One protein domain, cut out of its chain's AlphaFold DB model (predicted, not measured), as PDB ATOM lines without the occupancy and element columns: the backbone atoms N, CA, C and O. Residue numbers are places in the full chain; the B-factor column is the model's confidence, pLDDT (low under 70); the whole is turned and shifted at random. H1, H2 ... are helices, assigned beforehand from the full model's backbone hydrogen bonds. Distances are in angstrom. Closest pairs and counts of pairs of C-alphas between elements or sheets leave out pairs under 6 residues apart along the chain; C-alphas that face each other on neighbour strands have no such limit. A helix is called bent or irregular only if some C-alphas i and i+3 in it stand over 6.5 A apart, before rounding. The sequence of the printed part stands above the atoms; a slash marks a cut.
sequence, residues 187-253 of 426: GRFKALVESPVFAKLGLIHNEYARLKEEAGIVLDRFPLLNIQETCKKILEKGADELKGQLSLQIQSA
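This is residues 187 to 253 of the 426 residues of the protein "SNAPc (Small Nuclear RNA Activating Complex) homolog" of Caenorhabditis elegans (UniProt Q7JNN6). One long helix, H3, makes more than half of the length of this model, and its residues 236 to 253 stick out as a bare arm. At its start H3 meets the early part of H2, which runs off toward the other end, while the short helix H1 lies beside the first part of H3; from the far end of H2 a long loop, residues 215 to 226, comes back to the start of H3, and its residues 218 to 223 stick out. The printed part has 67 residues with three named helices, in the order H1, H2, H3, and no named strand; its class is all helix. The whole is extended, with a radius of gyration of the C-alphas of 17.4 A and spans of 60 by 28 by 11 A, and the contacts between its helices are few.

The longest helix, H3, holds residues 227 to 253, 27 residues, and measures 39.1 A from first to last C-alpha. It begins with C-alpha 227 at (3.620, 24.310, 33.429) and ends with C-alpha 253 at (19.274, 59.840, 29.093), with most of its travel along y. H2 holds residues 196 to 214, 19 residues, and is 27.0 A long; its last C-alpha, that of Glu 214, is at (-5.235, 6.887, 25.300). H1 holds residues 187 to 194, 8 residues, and begins with C-alpha 187 at (18.486, 34.672, 35.759). Between H2 and H3, residues 215 to 226 belong to no named element. No helix is bent or irregular.

H3 touches both other helices, in each case with a part of itself alone. It touches H1 with residues 228 to 235 alone, and the closest C-alphas of the two, those of Val 193 and Lys 232, are 7.3 A apart. H1 and H3 run opposite ways at a shallow tilt of 29 degrees, and their centres are 14.7 A apart. H3 touches H2 with residues 227 to 228 alone, and H2 touches H3 with residues 198 to 202 alone. The closest C-alphas of these two helices are those of Gly 202 and Gln 228, 5.8 A apart. H2 and H3 run opposite ways at a steep tilt of 48 degrees, and their centres are 28.0 A apart. H1 and H2 are close but not clearly touching, with 2 pairs of C-alphas within 8 A; the closest are those of Leu 192 and Phe 198, 6.8 A apart. These two run the same way at a steep tilt of 44 degrees. In H1, H2 and H3 every O i to N i+4 pair is within hydrogen-bond range.

The outline is a rod, and the two C-alphas farthest apart are those of Ala 215 and Ala 253, 59.7 A. Three stretches stand free: residues 210 to 216, of which 210 to 214 belong to H2; residues 218 to 223; and residues 236 to 253, which belong to H3. The body without them has 36 residues, spans 38 by 19 by 7 A and has a radius of gyration of 10.3 A. The link from H1 to H2 is tight, with 1 residue, and the link from H2 to H3 is long, with 12 residues. The printed part has no cut. The mean pLDDT of the printed part is 72.9; 22 residues are under 70, namely residues 187 to 189, 218 to 224 and 242 to 253. The mean is 85 for H2, 73 for H1 and 66 for H3.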
ATOM      1  N   GLY A 187      17.373  35.622  35.813       66.56
ATOM      2  CA  GLY A 187      18.486  34.672  35.759       66.56
ATOM      3  C   GLY A 187      18.256  33.436  36.622       66.56
ATOM      4  O   GLY A 187      18.421  32.317  36.144       66.56
ATOM      5  N   ARG A 188      17.757  33.605  37.855       62.75
ATOM      6  CA  ARG A 188      17.342  32.461  38.692       62.75
ATOM      7  C   ARG A 188      16.154  31.712  38.086       62.75
ATOM      8  O   ARG A 188      16.101  30.488  38.152       62.75
ATOM      9  N   PHE A 189      15.218  32.430  37.465       68.68
ATOM     10  CA  PHE A 189      14.072  31.818  36.790       68.68
ATOM     11  C   PHE A 189      14.492  31.079  35.509       68.68
ATOM     12  O   PHE A 189      14.004  29.987  35.246       68.68
ATOM     13  N   LYS A 190      15.458  31.613  34.754       74.44
ATOM     14  CA  LYS A 190      16.105  30.961  33.609       74.44
ATOM     15  C   LYS A 190      16.812  29.688  34.050       74.44
ATOM     16  O   LYS A 190      16.519  28.632  33.502       74.44
ATOM     17  N   ALA A 191      17.619  29.757  35.109       72.60
ATOM     18  CA  ALA A 191      18.273  28.589  35.692       72.60
ATOM     19  C   ALA A 191      17.260  27.530  36.165       72.60
ATOM     20  O   ALA A 191      17.481  26.332  35.993       72.60
ATOM     21  N   LEU A 192      16.114  27.951  36.714       78.46
ATOM     22  CA  LEU A 192      15.028  27.040  37.079       78.46
ATOM     23  C   LEU A 192      14.400  26.377  35.845       78.46
ATOM     24  O   LEU A 192      14.184  25.169  35.857       78.46
ATOM     25  N   VAL A 193      14.131  27.137  34.780       79.48
ATOM     26  CA  VAL A 193      13.565  26.617  33.522       79.48
ATOM     27  C   VAL A 193      14.543  25.675  32.804       79.48
ATOM     28  O   VAL A 193      14.107  24.709  32.175       79.48
ATOM     29  N   GLU A 194      15.845  25.929  32.924       78.10
ATOM     30  CA  GLU A 194      16.938  25.103  32.393       78.10
ATOM     31  C   GLU A 194      17.274  23.893  33.284       78.10
ATOM     32  O   GLU A 194      17.952  22.965  32.843       78.10
ATOM     33  N   SER A 195      16.779  23.861  34.526       82.77
ATOM     34  CA  SER A 195      17.047  22.779  35.473       82.77
ATOM     35  C   SER A 195      16.561  21.421  34.946       82.77
ATOM     36  O   SER A 195      15.435  21.309  34.442       82.77
ATOM     37  N   PRO A 196      17.332  20.330  35.148       84.09
ATOM     38  CA  PRO A 196      16.918  18.986  34.746       84.09
ATOM     39  C   PRO A 196      15.623  18.540  35.435       84.09
ATOM     40  O   PRO A 196      14.888  17.715  34.896       84.09
ATOM     41  N   VAL A 197      15.313  19.082  36.619       83.24
ATOM     42  CA  VAL A 197      14.058  18.798  37.331       83.24
ATOM     43  C   VAL A 197      12.865  19.382  36.574       83.24
ATOM     44  O   VAL A 197      11.844  18.716  36.416       83.24
ATOM     45  N   PHE A 198      13.009  20.596  36.044       83.12
ATOM     46  CA  PHE A 198      11.957  21.263  35.285       83.12
ATOM     47  C   PHE A 198      11.779  20.639  33.892       83.12
ATOM     48  O   PHE A 198      10.654  20.485  33.418       83.12
ATOM     49  N   ALA A 199      12.867  20.162  33.277       82.25
ATOM     50  CA  ALA A 199      12.799  19.341  32.067       82.25
ATOM     51  C   ALA A 199      12.049  18.013  32.302       82.25
ATOM     52  O   ALA A 199      11.206  17.629  31.490       82.25
ATOM     53  N   LYS A 200      12.289  17.339  33.440       85.08
ATOM     54  CA  LYS A 200      11.530  16.137  33.837       85.08
ATOM     55  C   LYS A 200      10.043  16.427  34.023       85.08
ATOM     56  O   LYS A 200       9.230  15.595  33.642       85.08
ATOM     57  N   LEU A 201       9.680  17.593  34.561       85.66
ATOM     58  CA  LEU A 201       8.276  17.990  34.700       85.66
ATOM     59  C   LEU A 201       7.572  18.084  33.336       85.66
ATOM     60  O   LEU A 201       6.441  17.624  33.205       85.66
ATOM     61  N   GLY A 202       8.263  18.602  32.315       84.28
ATOM     62  CA  GLY A 202       7.783  18.593  30.930       84.28
ATOM     63  C   GLY A 202       7.582  17.183  30.369       84.28
ATOM     64  O   GLY A 202       6.553  16.899  29.764       84.28
ATOM     65  N   LEU A 203       8.522  16.267  30.633       85.55
ATOM     66  CA  LEU A 203       8.393  14.860  30.229       85.55
ATOM     67  C   LEU A 203       7.208  14.167  30.914       85.55
ATOM     68  O   LEU A 203       6.432  13.489  30.246       85.55
ATOM     69  N   ILE A 204       7.033  14.375  32.223       87.47
ATOM     70  CA  ILE A 204       5.897  13.834  32.985       87.47
ATOM     71  C   ILE A 204       4.579  14.381  32.433       87.47
ATOM     72  O   ILE A 204       3.626  13.623  32.272       87.47
ATOM     73  N   HIS A 205       4.522  15.677  32.120       85.60
ATOM     74  CA  HIS A 205       3.340  16.295  31.531       85.60
ATOM     75  C   HIS A 205       2.995  15.679  30.168       85.60
ATOM     76  O   HIS A 205       1.835  15.350  29.937       85.60
ATOM     77  N   ASN A 206       3.991  15.466  29.301       85.41
ATOM     78  CA  ASN A 206       3.791  14.859  27.985       85.41
ATOM     79  C   ASN A 206       3.323  13.399  28.085       85.41
ATOM     80  O   ASN A 206       2.383  13.014  27.391       85.41
ATOM     81  N   GLU A 207       3.924  12.596  28.969       86.16
ATOM     82  CA  GLU A 207       3.481  11.212  29.196       86.16
ATOM     83  C   GLU A 207       2.074  11.158  29.794       86.16
ATOM     84  O   GLU A 207       1.246  10.358  29.362       86.16
ATOM     85  N   TYR A 208       1.764  12.037  30.748       86.92
ATOM     86  CA  TYR A 208       0.423  12.120  31.315       86.92
ATOM     87  C   TYR A 208      -0.609  12.553  30.266       86.92
ATOM     88  O   TYR A 208      -1.698  11.988  30.223       86.92
ATOM     89  N   ALA A 209      -0.280  13.521  29.403       84.49
ATOM     90  CA  ALA A 209      -1.152  13.953  28.314       84.49
ATOM     91  C   ALA A 209      -1.420  12.809  27.324       84.49
ATOM     92  O   ALA A 209      -2.581  12.538  27.019       84.49
ATOM     93  N   ARG A 210      -0.377  12.070  26.921       85.27
ATOM     94  CA  ARG A 210      -0.499  10.884  26.059       85.27
ATOM     95  C   ARG A 210      -1.386   9.806  26.688       85.27
ATOM     96  O   ARG A 210      -2.316   9.326  26.051       85.27
ATOM     97  N   LEU A 211      -1.146   9.459  27.954       86.29
ATOM     98  CA  LEU A 211      -1.954   8.465  28.673       86.29
ATOM     99  C   LEU A 211      -3.406   8.922  28.866       86.29
ATOM    100  O   LEU A 211      -4.324   8.105  28.832       86.29
ATOM    101  N   LYS A 212      -3.632  10.226  29.055       83.43
ATOM    102  CA  LYS A 212      -4.974  10.810  29.163       83.43
ATOM    103  C   LYS A 212      -5.744  10.712  27.843       83.43
ATOM    104  O   LYS A 212      -6.940  10.420  27.875       83.43
ATOM    105  N   GLU A 213      -5.070  10.923  26.712       82.92
ATOM    106  CA  GLU A 213      -5.635  10.728  25.370       82.92
ATOM    107  C   GLU A 213      -5.950   9.250  25.101       82.92
ATOM    108  O   GLU A 213      -7.059   8.932  24.674       82.92
ATOM    109  N   GLU A 214      -5.033   8.339  25.439       85.06
ATOM    110  CA  GLU A 214      -5.235   6.887  25.300       85.06
ATOM    111  C   GLU A 214      -6.390   6.361  26.166       85.06
ATOM    112  O   GLU A 214      -7.117   5.457  25.756       85.06
ATOM    113  N   ALA A 215      -6.607   6.949  27.346       80.97
ATOM    114  CA  ALA A 215      -7.699   6.587  28.246       80.97
ATOM    115  C   ALA A 215      -9.062   7.203  27.863       80.97
ATOM    116  O   ALA A 215     -10.059   6.933  28.535       80.97
ATOM    117  N   GLY A 216      -9.134   8.048  26.826       77.00
ATOM    118  CA  GLY A 216     -10.376   8.704  26.399       77.00
ATOM    119  C   GLY A 216     -10.950   9.703  27.416       77.00
ATOM    120  O   GLY A 216     -12.136  10.030  27.366       77.00
ATOM    121  N   ILE A 217     -10.132  10.194  28.357       70.26
ATOM    122  CA  ILE A 217     -10.576  11.082  29.440       70.26
ATOM    123  C   ILE A 217     -10.573  12.533  28.940       70.26
ATOM    124  O   ILE A 217      -9.642  13.310  29.175       70.26
ATOM    125  N   VAL A 218     -11.654  12.923  28.265       63.47
ATOM    126  CA  VAL A 218     -11.892  14.310  27.838       63.47
ATOM    127  C   VAL A 218     -12.453  15.119  29.013       63.47
ATOM    128  O   VAL A 218     -13.655  15.310  29.174       63.47
ATOM    129  N   LEU A 219     -11.563  15.586  29.891       60.58
ATOM    130  CA  LEU A 219     -11.891  16.579  30.922       60.58
ATOM    131  C   LEU A 219     -11.815  17.992  30.317       60.58
ATOM    132  O   LEU A 219     -10.896  18.748  30.623       60.58
ATOM    133  N   ASP A 220     -12.791  18.351  29.478       60.00
ATOM    134  CA  ASP A 220     -12.891  19.672  28.819       60.00
ATOM    135  C   ASP A 220     -13.007  20.854  29.799       60.00
ATOM    136  O   ASP A 220     -12.830  22.009  29.424       60.00
ATOM    137  N   ARG A 221     -13.292  20.593  31.080       58.73
ATOM    138  CA  ARG A 221     -13.447  21.652  32.089       58.73
ATOM    139  C   ARG A 221     -12.128  22.159  32.669       58.73
ATOM    140  O   ARG A 221     -12.111  23.256  33.216       58.73
ATOM    141  N   PHE A 222     -11.043  21.396  32.540       59.82
ATOM    142  CA  PHE A 222      -9.727  21.784  33.045       59.82
ATOM    143  C   PHE A 222      -8.648  21.312  32.063       59.82
ATOM    144  O   PHE A 222      -8.145  20.187  32.198       59.82
ATOM    145  N   PRO A 223      -8.289  22.131  31.051       67.44
ATOM    146  CA  PRO A 223      -7.130  21.833  30.227       67.44
ATOM    147  C   PRO A 223      -5.917  21.759  31.149       67.44
ATOM    148  O   PRO A 223      -5.679  22.650  31.968       67.44
ATOM    149  N   LEU A 224      -5.176  20.659  31.063       67.63
ATOM    150  CA  LEU A 224      -3.979  20.492  31.867       67.63
ATOM    151  C   LEU A 224      -2.964  21.524  31.377       67.63
ATOM    152  O   LEU A 224      -2.470  21.416  30.257       67.63
ATOM    153  N   LEU A 225      -2.685  22.549  32.182       71.26
ATOM    154  CA  LEU A 225      -1.690  23.544  31.807       71.26
ATOM    155  C   LEU A 225      -0.321  22.870  31.704       71.26
ATOM    156  O   LEU A 225       0.150  22.250  32.659       71.26
ATOM    157  N   ASN A 226       0.345  23.049  30.565       77.46
ATOM    158  CA  ASN A 226       1.760  22.744  30.461       77.46
ATOM    159  C   ASN A 226       2.530  23.799  31.265       77.46
ATOM    160  O   ASN A 226       2.746  24.928  30.810       77.46
ATOM    161  N   ILE A 227       2.895  23.437  32.497       78.07
ATOM    162  CA  ILE A 227       3.620  24.310  33.429       78.07
ATOM    163  C   ILE A 227       4.922  24.796  32.780       78.07
ATOM    164  O   ILE A 227       5.277  25.963  32.920       78.07
ATOM    165  N   GLN A 228       5.593  23.943  31.997       80.21
ATOM    166  CA  GLN A 228       6.856  24.292  31.357       80.21
ATOM    167  C   GLN A 228       6.683  25.390  30.304       80.21
ATOM    168  O   GLN A 228       7.417  26.378  30.313       80.21
ATOM    169  N   GLU A 229       5.705  25.250  29.410       80.62
ATOM    170  CA  GLU A 229       5.425  26.263  28.386       80.62
ATOM    171  C   GLU A 229       4.879  27.555  28.983       80.62
ATOM    172  O   GLU A 229       5.208  28.642  28.516       80.62
ATOM    173  N   THR A 230       4.057  27.449  30.024       82.75
ATOM    174  CA  THR A 230       3.499  28.619  30.702       82.75
ATOM    175  C   THR A 230       4.612  29.423  31.367       82.75
ATOM    176  O   THR A 230       4.689  30.632  31.165       82.75
ATOM    177  N   CYS A 231       5.533  28.757  32.070       80.06
ATOM    178  CA  CYS A 231       6.706  29.409  32.643       80.06
ATOM    179  C   CYS A 231       7.614  30.016  31.565       80.06
ATOM    180  O   CYS A 231       8.052  31.150  31.730       80.06
ATOM    181  N   LYS A 232       7.840  29.336  30.431       82.91
ATOM    182  CA  LYS A 232       8.589  29.911  29.297       82.91
ATOM    183  C   LYS A 232       7.917  31.167  28.731       82.91
ATOM    184  O   LYS A 232       8.585  32.176  28.549       82.91
ATOM    185  N   LYS A 233       6.593  31.152  28.548       84.05
ATOM    186  CA  LYS A 233       5.822  32.322  28.086       84.05
ATOM    187  C   LYS A 233       5.878  33.484  29.078       84.05
ATOM    188  O   LYS A 233       5.951  34.635  28.663       84.05
ATOM    189  N   ILE A 234       5.830  33.204  30.382       82.59
ATOM    190  CA  ILE A 234       5.980  34.230  31.427       82.59
ATOM    191  C   ILE A 234       7.394  34.821  31.391       82.59
ATOM    192  O   ILE A 234       7.543  36.035  31.476       82.59
ATOM    193  N   LEU A 235       8.416  33.981  31.210       81.81
ATOM    194  CA  LEU A 235       9.807  34.414  31.090       81.81
ATOM    195  C   LEU A 235      10.025  35.310  29.863       81.81
ATOM    196  O   LEU A 235      10.694  36.332  29.978       81.81
ATOM    197  N   GLU A 236       9.454  34.955  28.712       81.97
ATOM    198  CA  GLU A 236       9.516  35.766  27.489       81.97
ATOM    199  C   GLU A 236       8.823  37.119  27.682       81.97
ATOM    200  O   GLU A 236       9.434  38.156  27.438       81.97
ATOM    201  N   LYS A 237       7.598  37.123  28.229       83.69
ATOM    202  CA  LYS A 237       6.874  38.364  28.552       83.69
ATOM    203  C   LYS A 237       7.655  39.258  29.515       83.69
ATOM    204  O   LYS A 237       7.793  40.449  29.261       83.69
ATOM    205  N   GLY A 238       8.204  38.686  30.588       77.24
ATOM    206  CA  GLY A 238       9.006  39.427  31.561       77.24
ATOM    207  C   GLY A 238      10.305  39.975  30.961       77.24
ATOM    208  O   GLY A 238      10.714  41.089  31.283       77.24
ATOM    209  N   ALA A 239      10.947  39.228  30.058       77.18
ATOM    210  CA  ALA A 239      12.144  39.687  29.361       77.18
ATOM    211  C   ALA A 239      11.840  40.847  28.396       77.18
ATOM    212  O   ALA A 239      12.645  41.774  28.286       77.18
ATOM    213  N   ASP A 240      10.684  40.821  27.731       75.77
ATOM    214  CA  ASP A 240      10.235  41.894  26.842       75.77
ATOM    215  C   ASP A 240       9.839  43.157  27.619       75.77
ATOM    216  O   ASP A 240      10.234  44.261  27.239       75.77
ATOM    217  N   GLU A 241       9.145  43.012  28.752       76.01
ATOM    218  CA  GLU A 241       8.835  44.127  29.656       76.01
ATOM    219  C   GLU A 241      10.110  44.784  30.200       76.01
ATOM    220  O   GLU A 241      10.231  46.014  30.197       76.01
ATOM    221  N   LEU A 242      11.103  43.978  30.596       67.02
ATOM    222  CA  LEU A 242      12.386  44.477  31.088       67.02
ATOM    223  C   LEU A 242      13.176  45.203  29.992       67.02
ATOM    224  O   LEU A 242      13.707  46.289  30.230       67.02
ATOM    225  N   LYS A 243      13.228  44.650  28.773       66.55
ATOM    226  CA  LYS A 243      13.839  45.331  27.620       66.55
ATOM    227  C   LYS A 243      13.126  46.641  27.309       66.55
ATOM    228  O   LYS A 243      13.798  47.625  27.004       66.55
ATOM    229  N   GLY A 244      11.797  46.677  27.415       61.38
ATOM    230  CA  GLY A 244      11.003  47.894  27.263       61.38
ATOM    231  C   GLY A 244      11.399  48.970  28.276       61.38
ATOM    232  O   GLY A 244      11.674  50.105  27.891       61.38
ATOM    233  N   GLN A 245      11.526  48.608  29.555       57.40
ATOM    234  CA  GLN A 245      11.945  49.539  30.610       57.40
ATOM    235  C   GLN A 245      13.395  50.019  30.445       57.40
ATOM    236  O   GLN A 245      13.659  51.216  30.573       57.40
ATOM    237  N   LEU A 246      14.322  49.125  30.084       51.08
ATOM    238  CA  LEU A 246      15.727  49.477  29.851       51.08
ATOM    239  C   LEU A 246      15.884  50.398  28.626       51.08
ATOM    240  O   LEU A 246      16.649  51.361  28.654       51.08
ATOM    241  N   SER A 247      15.102  50.155  27.570       43.68
ATOM    242  CA  SER A 247      15.081  50.995  26.364       43.68
ATOM    243  C   SER A 247      14.542  52.399  26.656       43.68
ATOM    244  O   SER A 247      15.083  53.380  26.149       43.68
ATOM    245  N   LEU A 248      13.528  52.515  27.522       42.98
ATOM    246  CA  LEU A 248      12.973  53.804  27.953       42.98
ATOM    247  C   LEU A 248      13.939  54.591  28.855       42.98
ATOM    248  O   LEU A 248      13.973  55.822  28.786       42.98
ATOM    249  N   GLN A 249      14.769  53.911  29.652       41.90
ATOM    250  CA  GLN A 249      15.802  54.559  30.468       41.90
ATOM    251  C   GLN A 249      17.006  55.033  29.641       41.90
ATOM    252  O   GLN A 249      17.490  56.143  29.862       41.90
ATOM    253  N   ILE A 250      17.448  54.262  28.642       41.66
ATOM    254  CA  ILE A 250      18.562  54.659  27.760       41.66
ATOM    255  C   ILE A 250      18.143  55.800  26.814       41.66
ATOM    256  O   ILE A 250      18.939  56.695  26.530       41.66
ATOM    257  N   GLN A 251      16.880  55.833  26.378       39.38
ATOM    258  CA  GLN A 251      16.351  56.941  25.572       39.38
ATOM    259  C   GLN A 251      16.047  58.196  26.409       39.38
ATOM    260  O   GLN A 251      16.234  59.308  25.910       39.38
ATOM    261  N   SER A 252      15.688  58.046  27.690       39.07
ATOM    262  CA  SER A 252      15.511  59.184  28.611       39.07
ATOM    263  C   SER A 252      16.823  59.890  28.969       39.07
ATOM    264  O   SER A 252      16.796  61.070  29.306       39.07
ATOM    265  N   ALA A 253      17.972  59.216  28.858       37.93
ATOM    266  CA  ALA A 253      19.274  59.840  29.093       37.93
ATOM    267  C   ALA A 253      19.810  60.627  27.878       37.93
ATOM    268  O   ALA A 253      20.611  61.538  28.061       37.93
TER     269      ALA A 253